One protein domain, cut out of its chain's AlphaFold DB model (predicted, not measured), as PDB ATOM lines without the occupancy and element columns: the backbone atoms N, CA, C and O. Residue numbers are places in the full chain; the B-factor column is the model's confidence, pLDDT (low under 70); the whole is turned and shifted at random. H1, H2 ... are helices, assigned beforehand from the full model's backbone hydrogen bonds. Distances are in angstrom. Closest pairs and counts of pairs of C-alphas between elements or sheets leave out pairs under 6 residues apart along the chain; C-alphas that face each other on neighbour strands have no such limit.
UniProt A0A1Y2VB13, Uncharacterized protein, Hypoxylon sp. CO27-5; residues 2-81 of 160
ATOM      1  N   GLU A   2     -31.098  64.092  19.700       51.50
ATOM      2  CA  GLU A   2     -29.759  63.843  20.284       51.50
ATOM      3  C   GLU A   2     -29.142  62.460  19.976       51.50
ATOM      4  O   GLU A   2     -27.936  62.363  19.772       51.50
ATOM      5  N   LEU A   3     -29.949  61.401  19.830       43.94
ATOM      6  CA  LEU A   3     -29.464  60.045  19.493       43.94
ATOM      7  C   LEU A   3     -28.717  59.976  18.147       43.94
ATOM      8  O   LEU A   3     -27.762  59.218  17.995       43.94
ATOM      9  N   MET A   4     -29.120  60.814  17.189       46.22
ATOM     10  CA  MET A   4     -28.524  60.874  15.851       46.22
ATOM     11  C   MET A   4     -27.131  61.520  15.865       46.22
ATOM     12  O   MET A   4     -26.297  61.212  15.019       46.22
ATOM     13  N   TYR A   5     -26.860  62.385  16.849       50.31
ATOM     14  CA  TYR A   5     -25.540  62.985  17.038       50.31
ATOM     15  C   TYR A   5     -24.583  62.048  17.768       50.31
ATOM     16  O   TYR A   5     -23.395  62.070  17.471       50.31
ATOM     17  N   MET A   6     -25.085  61.192  18.661       43.72
ATOM     18  CA  MET A   6     -24.257  60.199  19.348       43.72
ATOM     19  C   MET A   6     -23.757  59.116  18.378       43.72
ATOM     20  O   MET A   6     -22.578  58.780  18.392       43.72
ATOM     21  N   ASP A   7     -24.617  58.654  17.465       47.50
ATOM     22  CA  ASP A   7     -24.250  57.708  16.400       47.50
ATOM     23  C   ASP A   7     -23.248  58.324  15.400       47.50
ATOM     24  O   ASP A   7     -22.220  57.725  15.086       47.50
ATOM     25  N   GLN A   8     -23.459  59.581  14.988       49.03
ATOM     26  CA  GLN A   8     -22.492  60.316  14.159       49.03
ATOM     27  C   GLN A   8     -21.162  60.590  14.877       49.03
ATOM     28  O   GLN A   8     -20.112  60.652  14.235       49.03
ATOM     29  N   TRP A   9     -21.189  60.775  16.197       53.59
ATOM     30  CA  TRP A   9     -19.995  60.982  17.012       53.59
ATOM     31  C   TRP A   9     -19.181  59.690  17.157       53.59
ATOM     32  O   TRP A   9     -17.963  59.726  16.989       53.59
ATOM     33  N   ILE A  10     -19.845  58.545  17.349       53.16
ATOM     34  CA  ILE A  10     -19.220  57.211  17.371       53.16
ATOM     35  C   ILE A  10     -18.619  56.868  15.995       53.16
ATOM     36  O   ILE A  10     -17.489  56.391  15.918       53.16
ATOM     37  N   GLN A  11     -19.304  57.206  14.896       50.09
ATOM     38  CA  GLN A  11     -18.799  57.005  13.527       50.09
ATOM     39  C   GLN A  11     -17.576  57.866  13.173       50.09
ATOM     40  O   GLN A  11     -16.805  57.491  12.298       50.09
ATOM     41  N   LYS A  12     -17.380  59.022  13.826       47.78
ATOM     42  CA  LYS A  12     -16.219  59.899  13.579       47.78
ATOM     43  C   LYS A  12     -14.919  59.416  14.229       47.78
ATOM     44  O   LYS A  12     -13.866  59.942  13.884       47.78
ATOM     45  N   ARG A  13     -14.982  58.478  15.179       47.31
ATOM     46  CA  ARG A  13     -13.814  57.953  15.917       47.31
ATOM     47  C   ARG A  13     -13.634  56.434  15.793       47.31
ATOM     48  O   ARG A  13     -12.692  55.897  16.364       47.31
ATOM     49  N   GLY A  14     -14.525  55.759  15.067       48.50
ATOM     50  CA  GLY A  14     -14.427  54.342  14.726       48.50
ATOM     51  C   GLY A  14     -14.321  54.124  13.218       48.50
ATOM     52  O   GLY A  14     -14.307  55.075  12.437       48.50
ATOM     53  N   ILE A  15     -14.280  52.857  12.811       51.81
ATOM     54  CA  ILE A  15     -14.330  52.443  11.405       51.81
ATOM     55  C   ILE A  15     -15.557  53.091  10.745       51.81
ATOM     56  O   ILE A  15     -16.687  52.934  11.224       51.81
ATOM     57  N   LEU A  16     -15.337  53.828   9.650       49.81
ATOM     58  CA  LEU A  16     -16.395  54.409   8.821       49.81
ATOM     59  C   LEU A  16     -17.274  53.277   8.281       49.81
ATOM     60  O   LEU A  16     -16.985  52.686   7.244       49.81
ATOM     61  N   ARG A  17     -18.361  52.965   8.988       55.78
ATOM     62  CA  ARG A  17     -19.356  52.017   8.491       55.78
ATOM     63  C   ARG A  17     -20.042  52.607   7.267       55.78
ATOM     64  O   ARG A  17     -20.396  53.788   7.238       55.78
ATOM     65  N   ASN A  18     -20.250  51.764   6.265       71.44
ATOM     66  CA  ASN A  18     -20.995  52.122   5.072       71.44
ATOM     67  C   ASN A  18     -22.398  52.613   5.479       71.44
ATOM     68  O   ASN A  18     -23.194  51.884   6.078       71.44
ATOM     69  N   LYS A  19     -22.695  53.885   5.184       72.88
ATOM     70  CA  LYS A  19     -23.950  54.536   5.588       72.88
ATOM     71  C   LYS A  19     -25.177  53.844   5.006       72.88
ATOM     72  O   LYS A  19     -26.236  53.872   5.634       72.88
ATOM     73  N   ASP A  20     -25.048  53.243   3.831       78.38
ATOM     74  CA  ASP A  20     -26.162  52.588   3.155       78.38
ATOM     75  C   ASP A  20     -26.454  51.219   3.773       78.38
ATOM     76  O   ASP A  20     -27.617  50.903   4.021       78.38
ATOM     77  N   GLU A  21     -25.418  50.469   4.157       74.56
ATOM     78  CA  GLU A  21     -25.567  49.240   4.949       74.56
ATOM     79  C   GLU A  21     -26.221  49.540   6.303       74.56
ATOM     80  O   GLU A  21     -27.190  48.887   6.690       74.56
ATOM     81  N   HIS A  22     -25.767  50.588   6.998       72.25
ATOM     82  CA  HIS A  22     -26.365  50.987   8.272       72.25
ATOM     83  C   HIS A  22     -27.857  51.329   8.127       72.25
ATOM     84  O   HIS A  22     -28.685  50.857   8.912       72.25
ATOM     85  N   LYS A  23     -28.228  52.107   7.101       78.56
ATOM     86  CA  LYS A  23     -29.633  52.431   6.812       78.56
ATOM     87  C   LYS A  23     -30.452  51.188   6.480       78.56
ATOM     88  O   LYS A  23     -31.561  51.061   6.991       78.56
ATOM     89  N   ALA A  24     -29.926  50.283   5.655       81.31
ATOM     90  CA  ALA A  24     -30.615  49.050   5.286       81.31
ATOM     91  C   ALA A  24     -30.918  48.192   6.524       81.31
ATOM     92  O   ALA A  24     -32.066  47.808   6.744       81.31
ATOM     93  N   HIS A  25     -29.930  47.998   7.399       78.50
ATOM     94  CA  HIS A  25     -30.118  47.281   8.661       78.50
ATOM     95  C   HIS A  25     -31.121  47.978   9.595       78.50
ATOM     96  O   HIS A  25     -31.979  47.322  10.186       78.50
ATOM     97  N   ALA A  26     -31.061  49.307   9.721       80.69
ATOM     98  CA  ALA A  26     -32.020  50.058  10.533       80.69
ATOM     99  C   ALA A  26     -33.462  49.897  10.015       80.69
ATOM    100  O   ALA A  26     -34.402  49.793  10.805       80.69
ATOM    101  N   MET A  27     -33.651  49.821   8.693       86.56
ATOM    102  CA  MET A  27     -34.959  49.543   8.097       86.56
ATOM    103  C   MET A  27     -35.480  48.150   8.460       86.56
ATOM    104  O   MET A  27     -36.672  48.013   8.720       86.56
ATOM    105  N   GLU A  28     -34.625  47.126   8.514       89.38
ATOM    106  CA  GLU A  28     -35.031  45.779   8.937       89.38
ATOM    107  C   GLU A  28     -35.482  45.739  10.394       89.38
ATOM    108  O   GLU A  28     -36.524  45.160  10.701       89.38
ATOM    109  N   ILE A  29     -34.749  46.409  11.284       89.12
ATOM    110  CA  ILE A  29     -35.109  46.494  12.703       89.12
ATOM    111  C   ILE A  29     -36.464  47.196  12.868       89.12
ATOM    112  O   ILE A  29     -37.329  46.698  13.593       89.12
ATOM    113  N   ASN A  30     -36.693  48.289  12.134       89.88
ATOM    114  CA  ASN A  30     -37.934  49.070  12.187       89.88
ATOM    115  C   ASN A  30     -39.166  48.346  11.616       89.88
ATOM    116  O   ASN A  30     -40.288  48.807  11.820       89.88
ATOM    117  N   ARG A  31     -39.000  47.210  10.922       93.12
ATOM    118  CA  ARG A  31     -40.129  46.371  10.478       93.12
ATOM    119  C   ARG A  31     -40.730  45.530  11.604       93.12
ATOM    120  O   ARG A  31     -41.826  44.990  11.446       93.12
ATOM    121  N   ASN A  32     -40.050  45.402  12.743       95.00
ATOM    122  CA  ASN A  32     -40.613  44.698  13.886       95.00
ATOM    123  C   ASN A  32     -41.724  45.535  14.533       95.00
ATOM    124  O   ASN A  32     -41.507  46.676  14.929       95.00
ATOM    125  N   ALA A  33     -42.905  44.939  14.715       96.50
ATOM    126  CA  ALA A  33     -43.966  45.558  15.504       96.50
ATOM    127  C   ALA A  33     -43.504  45.779  16.955       96.50
ATOM    128  O   ALA A  33     -42.910  44.882  17.560       96.50
ATOM    129  N   GLU A  34     -43.839  46.927  17.546       95.50
ATOM    130  CA  GLU A  34     -43.446  47.281  18.920       95.50
ATOM    131  C   GLU A  34     -43.872  46.213  19.944       95.50
ATOM    132  O   GLU A  34     -43.102  45.829  20.827       95.50
ATOM    133  N   SER A  35     -45.072  45.649  19.778       96.62
ATOM    134  CA  SER A  35     -45.581  44.557  20.615       96.62
ATOM    135  C   SER A  35     -44.712  43.296  20.536       96.62
ATOM    136  O   SER A  35     -44.498  42.635  21.554       96.62
ATOM    137  N   LYS A  36     -44.167  42.981  19.354       97.12
ATOM    138  CA  LYS A  36     -43.241  41.859  19.146       97.12
ATOM    139  C   LYS A  36     -41.899  42.133  19.818       97.12
ATOM    140  O   LYS A  36     -41.402  41.251  20.514       97.12
ATOM    141  N   VAL A  37     -41.352  43.343  19.654       97.00
ATOM    142  CA  VAL A  37     -40.104  43.768  20.313       97.00
ATOM    143  C   VAL A  37     -40.238  43.613  21.822       97.00
ATOM    144  O   VAL A  37     -39.480  42.861  22.422       97.00
ATOM    145  N   LYS A  38     -41.262  44.233  22.419       97.31
ATOM    146  CA  LYS A  38     -41.503  44.198  23.867       97.31
ATOM    147  C   LYS A  38     -41.707  42.783  24.405       97.31
ATOM    148  O   LYS A  38     -41.237  42.470  25.496       97.31
ATOM    149  N   LYS A  39     -42.425  41.932  23.664       98.12
ATOM    150  CA  LYS A  39     -42.639  40.534  24.051       98.12
ATOM    151  C   LYS A  39     -41.317  39.769  24.083       98.12
ATOM    152  O   LYS A  39     -41.003  39.169  25.105       98.12
ATOM    153  N   LEU A  40     -40.564  39.794  22.983       98.25
ATOM    154  CA  LEU A  40     -39.356  38.981  22.837       98.25
ATOM    155  C   LEU A  40     -38.212  39.465  23.732       98.25
ATOM    156  O   LEU A  40     -37.499  38.631  24.280       98.25
ATOM    157  N   THR A  41     -38.056  40.775  23.944       97.81
ATOM    158  CA  THR A  41     -37.045  41.282  24.885       97.81
ATOM    159  C   THR A  41     -37.370  40.881  26.317       97.81
ATOM    160  O   THR A  41     -36.500  40.363  27.008       97.81
ATOM    161  N   LYS A  42     -38.632  41.020  26.752       98.00
ATOM    162  CA  LYS A  42     -39.052  40.578  28.089       98.00
ATOM    163  C   LYS A  42     -38.858  39.072  28.280       98.00
ATOM    164  O   LYS A  42     -38.353  38.662  29.319       98.00
ATOM    165  N   GLU A  43     -39.240  38.270  27.288       98.12
ATOM    166  CA  GLU A  43     -39.070  36.813  27.305       98.12
ATOM    167  C   GLU A  43     -37.589  36.424  27.417       98.12
ATOM    168  O   GLU A  43     -37.233  35.622  28.277       98.12
ATOM    169  N   ALA A  44     -36.714  37.037  26.614       98.31
ATOM    170  CA  ALA A  44     -35.279  36.768  26.644       98.31
ATOM    171  C   ALA A  44     -34.630  37.168  27.973       98.31
ATOM    172  O   ALA A  44     -33.832  36.411  28.523       98.31
ATOM    173  N   PHE A  45     -34.978  38.345  28.499       97.88
ATOM    174  CA  PHE A  45     -34.410  38.866  29.743       97.88
ATOM    175  C   PHE A  45     -34.845  38.009  30.929       97.88
ATOM    176  O   PHE A  45     -34.006  37.553  31.699       97.88
ATOM    177  N   GLN A  46     -36.136  37.678  31.009       97.44
ATOM    178  CA  GLN A  46     -36.646  36.772  32.032       97.44
ATOM    179  C   GLN A  46     -35.984  35.389  31.937       97.44
ATOM    180  O   GLN A  46     -35.559  34.836  32.950       97.44
ATOM    181  N   HIS A  47     -35.833  34.845  30.726       97.19
ATOM    182  CA  HIS A  47     -35.170  33.558  30.533       97.19
ATOM    183  C   HIS A  47     -33.713  33.586  31.012       97.19
ATOM    184  O   HIS A  47     -33.283  32.685  31.735       97.19
ATOM    185  N   TYR A  48     -32.953  34.625  30.650       97.62
ATOM    186  CA  TYR A  48     -31.582  34.787  31.125       97.62
ATOM    187  C   TYR A  48     -31.531  34.960  32.646       97.62
ATOM    188  O   TYR A  48     -30.691  34.355  33.308       97.62
ATOM    189  N   GLU A  49     -32.436  35.744  33.227       96.12
ATOM    190  CA  GLU A  49     -32.475  35.980  34.665       96.12
ATOM    191  C   GLU A  49     -32.698  34.686  35.456       96.12
ATOM    192  O   GLU A  49     -31.957  34.431  36.408       96.12
ATOM    193  N   GLU A  50     -33.639  33.849  35.011       96.25
ATOM    194  CA  GLU A  50     -34.020  32.592  35.664       96.25
ATOM    195  C   GLU A  50     -33.040  31.441  35.407       96.25
ATOM    196  O   GLU A  50     -32.795  30.624  36.295       96.25
ATOM    197  N   LYS A  51     -32.518  31.320  34.180       96.06
ATOM    198  CA  LYS A  51     -31.732  30.149  33.749       96.06
ATOM    199  C   LYS A  51     -30.239  30.412  33.647       96.06
ATOM    200  O   LYS A  51     -29.477  29.456  33.546       96.06
ATOM    201  N   LYS A  52     -29.825  31.684  33.622       94.75
ATOM    202  CA  LYS A  52     -28.448  32.117  33.327       94.75
ATOM    203  C   LYS A  52     -27.896  31.525  32.023       94.75
ATOM    204  O   LYS A  52     -26.688  31.417  31.854       94.75
ATOM    205  N   ASN A  53     -28.783  31.179  31.086       95.62
ATOM    206  CA  ASN A  53     -28.431  30.660  29.768       95.62
ATOM    207  C   ASN A  53     -28.513  31.788  28.734       95.62
ATOM    208  O   ASN A  53     -29.598  32.208  28.330       95.62
ATOM    209  N   VAL A  54     -27.348  32.294  28.340       96.88
ATOM    210  CA  VAL A  54     -27.232  33.421  27.412       96.88
ATOM    211  C   VAL A  54     -27.575  33.033  25.969       96.88
ATOM    212  O   VAL A  54     -28.230  33.805  25.274       96.88
ATOM    213  N   HIS A  55     -27.235  31.813  25.544       96.69
ATOM    214  CA  HIS A  55     -27.478  31.333  24.179       96.69
ATOM    215  C   HIS A  55     -28.966  31.177  23.880       96.69
ATOM    216  O   HIS A  55     -29.441  31.586  22.823       96.69
ATOM    217  N   GLU A  56     -29.748  30.667  24.830       97.44
ATOM    218  CA  GLU A  56     -31.206  30.604  24.667       97.44
ATOM    219  C   GLU A  56     -31.845  31.999  24.648       97.44
ATOM    220  O   GLU A  56     -32.739  32.265  23.839       97.44
ATOM    221  N   ALA A  57     -31.337  32.935  25.455       98.00
ATOM    222  CA  ALA A  57     -31.772  34.327  25.392       98.00
ATOM    223  C   ALA A  57     -31.451  34.965  24.023       98.00
ATOM    224  O   ALA A  57     -32.299  35.662  23.459       98.00
ATOM    225  N   PHE A  58     -30.293  34.663  23.428       97.88
ATOM    226  CA  PHE A  58     -29.964  35.085  22.064       97.88
ATOM    227  C   PHE A  58     -30.907  34.501  21.026       97.88
ATOM    228  O   PHE A  58     -31.442  35.254  20.213       97.88
ATOM    229  N   LYS A  59     -31.199  33.200  21.088       98.00
ATOM    230  CA  LYS A  59     -32.156  32.557  20.175       98.00
ATOM    231  C   LYS A  59     -33.541  33.199  20.238       98.00
ATOM    232  O   LYS A  59     -34.235  33.252  19.224       98.00
ATOM    233  N   ILE A  60     -33.965  33.705  21.399       98.38
ATOM    234  CA  ILE A  60     -35.219  34.459  21.530       98.38
ATOM    235  C   ILE A  60     -35.100  35.831  20.848       98.38
ATOM    236  O   ILE A  60     -35.972  36.187  20.050       98.38
ATOM    237  N   LEU A  61     -34.029  36.585  21.118       98.06
ATOM    238  CA  LEU A  61     -33.814  37.928  20.562       98.06
ATOM    239  C   LEU A  61     -33.617  37.921  19.042       98.06
ATOM    240  O   LEU A  61     -34.175  38.771  18.354       98.06
ATOM    241  N   MET A  62     -32.914  36.926  18.502       97.38
ATOM    242  CA  MET A  62     -32.651  36.765  17.064       97.38
ATOM    243  C   MET A  62     -33.909  36.422  16.242       97.38
ATOM    244  O   MET A  62     -33.868  36.393  15.016       97.38
ATOM    245  N   LYS A  63     -35.072  36.218  16.883       97.62
ATOM    246  CA  LYS A  63     -36.379  36.168  16.192       97.62
ATOM    247  C   LYS A  63     -36.860  37.560  15.741       97.62
ATOM    248  O   LYS A  63     -37.876  37.665  15.036       97.62
ATOM    249  N   LEU A  64     -36.204  38.634  16.184       97.25
ATOM    250  CA  LEU A  64     -36.417  39.997  15.699       97.25
ATOM    251  C   LEU A  64     -35.690  40.197  14.363       97.25
ATOM    252  O   LEU A  64     -34.545  39.793  14.197       97.25
ATOM    253  N   GLN A  65     -36.356  40.834  13.400       95.81
ATOM    254  CA  GLN A  65     -35.737  41.153  12.110       95.81
ATOM    255  C   GLN A  65     -34.572  42.126  12.307       95.81
ATOM    256  O   GLN A  65     -34.694  43.066  13.094       95.81
ATOM    257  N   GLY A  66     -33.460  41.895  11.606       91.56
ATOM    258  CA  GLY A  66     -32.252  42.713  11.715       91.56
ATOM    259  C   GLY A  66     -31.471  42.542  13.025       91.56
ATOM    260  O   GLY A  66     -30.577  43.345  13.287       91.56
ATOM    261  N   VAL A  67     -31.792  41.537  13.855       93.88
ATOM    262  CA  VAL A  67     -31.067  41.221  15.098       93.88
ATOM    263  C   VAL A  67     -30.275  39.927  14.922       93.88
ATOM    264  O   VAL A  67     -30.833  38.834  14.894       93.88
ATOM    265  N   ASP A  68     -28.961  40.072  14.811       92.94
ATOM    266  CA  ASP A  68     -27.974  38.993  14.792       92.94
ATOM    267  C   ASP A  68     -27.360  38.774  16.186       92.94
ATOM    268  O   ASP A  68     -27.743  39.431  17.155       92.94
ATOM    269  N   LEU A  69     -26.395  37.853  16.296       94.19
ATOM    270  CA  LEU A  69     -25.716  37.537  17.557       94.19
ATOM    271  C   LEU A  69     -25.062  38.775  18.195       94.19
ATOM    272  O   LEU A  69     -25.180  38.994  19.402       94.19
ATOM    273  N   ALA A  70     -24.438  39.635  17.384       91.12
ATOM    274  CA  ALA A  70     -23.856  40.889  17.854       91.12
ATOM    275  C   ALA A  70     -24.928  41.789  18.492       91.12
ATOM    276  O   ALA A  70     -24.790  42.213  19.637       91.12
ATOM    277  N   ARG A  71     -26.051  42.036  17.811       93.00
ATOM    278  CA  ARG A  71     -27.125  42.886  18.355       93.00
ATOM    279  C   ARG A  71     -27.878  42.232  19.514       93.00
ATOM    280  O   ARG A  71     -28.298  42.934  20.428       93.00
ATOM    281  N   ALA A  72     -28.027  40.911  19.510       96.62
ATOM    282  CA  ALA A  72     -28.608  40.173  20.626       96.62
ATOM    283  C   ALA A  72     -27.741  40.304  21.891       96.62
ATOM    284  O   ALA A  72     -28.269  40.605  22.962       96.62
ATOM    285  N   SER A  73     -26.415  40.166  21.758       96.81
ATOM    286  CA  SER A  73     -25.474  40.409  22.862       96.81
ATOM    287  C   SER A  73     -25.487  41.856  23.341       96.81
ATOM    288  O   SER A  73     -25.506  42.071  24.546       96.81
ATOM    289  N   LEU A  74     -25.609  42.839  22.441       95.56
ATOM    290  CA  LEU A  74     -25.772  44.246  22.819       95.56
ATOM    291  C   LEU A  74     -27.042  44.484  23.653       95.56
ATOM    292  O   LEU A  74     -27.012  45.191  24.657       95.56
ATOM    293  N   LEU A  75     -28.176  43.902  23.251       96.19
ATOM    294  CA  LEU A  75     -29.432  44.050  23.993       96.19
ATOM    295  C   LEU A  75     -29.335  43.455  25.405       96.19
ATOM    296  O   LEU A  75     -29.836  44.063  26.351       96.19
ATOM    297  N   LEU A  76     -28.690  42.291  25.558       96.75
ATOM    298  CA  LEU A  76     -28.470  41.699  26.878       96.75
ATOM    299  C   LEU A  76     -27.409  42.446  27.693       96.75
ATOM    300  O   LEU A  76     -27.604  42.584  28.896       96.75
ATOM    301  N   SER A  77     -26.330  42.952  27.092       96.88
ATOM    302  CA  SER A  77     -25.278  43.661  27.837       96.88
ATOM    303  C   SER A  77     -25.783  44.973  28.435       96.88
ATOM    304  O   SER A  77     -25.419  45.327  29.553       96.88
ATOM    305  N   VAL A  78     -26.706  45.662  27.756       94.81
ATOM    306  CA  VAL A  78     -27.369  46.854  28.306       94.81
ATOM    307  C   VAL A  78     -28.245  46.507  29.512       94.81
ATOM    308  O   VAL A  78     -28.290  47.272  30.475       94.81
ATOM    309  N   ALA A  79     -28.939  45.367  29.479       95.19
ATOM    310  CA  ALA A  79     -29.781  44.918  30.588       95.19
ATOM    311  C   ALA A  79     -28.965  44.333  31.758       95.19
ATOM    312  O   ALA A  79     -29.361  44.471  32.913       95.19
ATOM    313  N   TYR A  80     -27.822  43.709  31.465       96.75
ATOM    314  CA  TYR A  80     -26.976  42.992  32.423       96.75
ATOM    315  C   TYR A  80     -25.495  43.406  32.312       96.75
ATOM    316  O   TYR A  80     -24.633  42.547  32.099       96.75
ATOM    317  N   PRO A  81     -25.164  44.699  32.506       96.44
ATOM    318  CA  PRO A  81     -23.823  45.244  32.249       96.44
ATOM    319  C   PRO A  81     -22.739  44.676  33.170       96.44
ATOM    320  O   PRO A  81     -21.544  44.755  32.881       96.44
TER     321      PRO A  81
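This is residues 2 to 81 of the 160 residues of an uncharacterized protein of Hypoxylon sp. CO27-5 (UniProt A0A1Y2VB13). A helical hairpin, H3 and H4, with H5 packed across H4, makes a small cluster, and the chain leads to it through H2, which touches no helix. Residues 2 to 10, with most of H1, and residues 12 to 18 stick out free of the rest. The printed part has 80 residues with five named helices, H1 to H5 in order, and no named strand: the class is all helix. It is only just loose, close to compact, with a radius of gyration of the C-alphas of 14.1 A, and only just elongated, spanning 39 by 26 by 22 A.

H1, residues 3 to 11, and H2, residues 19 to 30, touch no helix. H3, residues 34 to 51, touches H4, residues 54 to 61, with residues 40 to 48 alone. Their closest C-alphas, those of Ala 44 and Ala 57, are 4.5 A apart. The two form a helical hairpin, running opposite ways at a shallow tilt of 13 degrees. H5, residues 69 to 79, touches H4, about perpendicular at 78 degrees; the closest C-alphas, of Phe 58 and Ala 72, are 5.5 A apart. H3 and H5 are close but not clearly touching, their closest C-alphas, of Phe 45 and Leu 76, 7.2 A apart. In H1, H2, H3 and H4 every O i to N i+4 pair is within hydrogen-bond range; in H5, 6 of 7 are.

H1 begins at C-alpha 3, (-29.464, 60.045, 19.493), and measures 12.6 A from first to last C-alpha. H2 measures 16.4 A. H3, the longest, measures 25.5 A from C-alpha 34 at (-43.446, 47.281, 18.920). H4 measures 10.5 A. H5 measures 15.5 A and ends at C-alpha 79, (-29.781, 44.918, 30.588).

The C-alphas of Lys 12 and Glu 50, the two farthest apart, are 39.4 A apart. The printed part has no cut, and no link is long. Mean pLDDT of the printed part is 84.3; residues 2 to 17 are under 70.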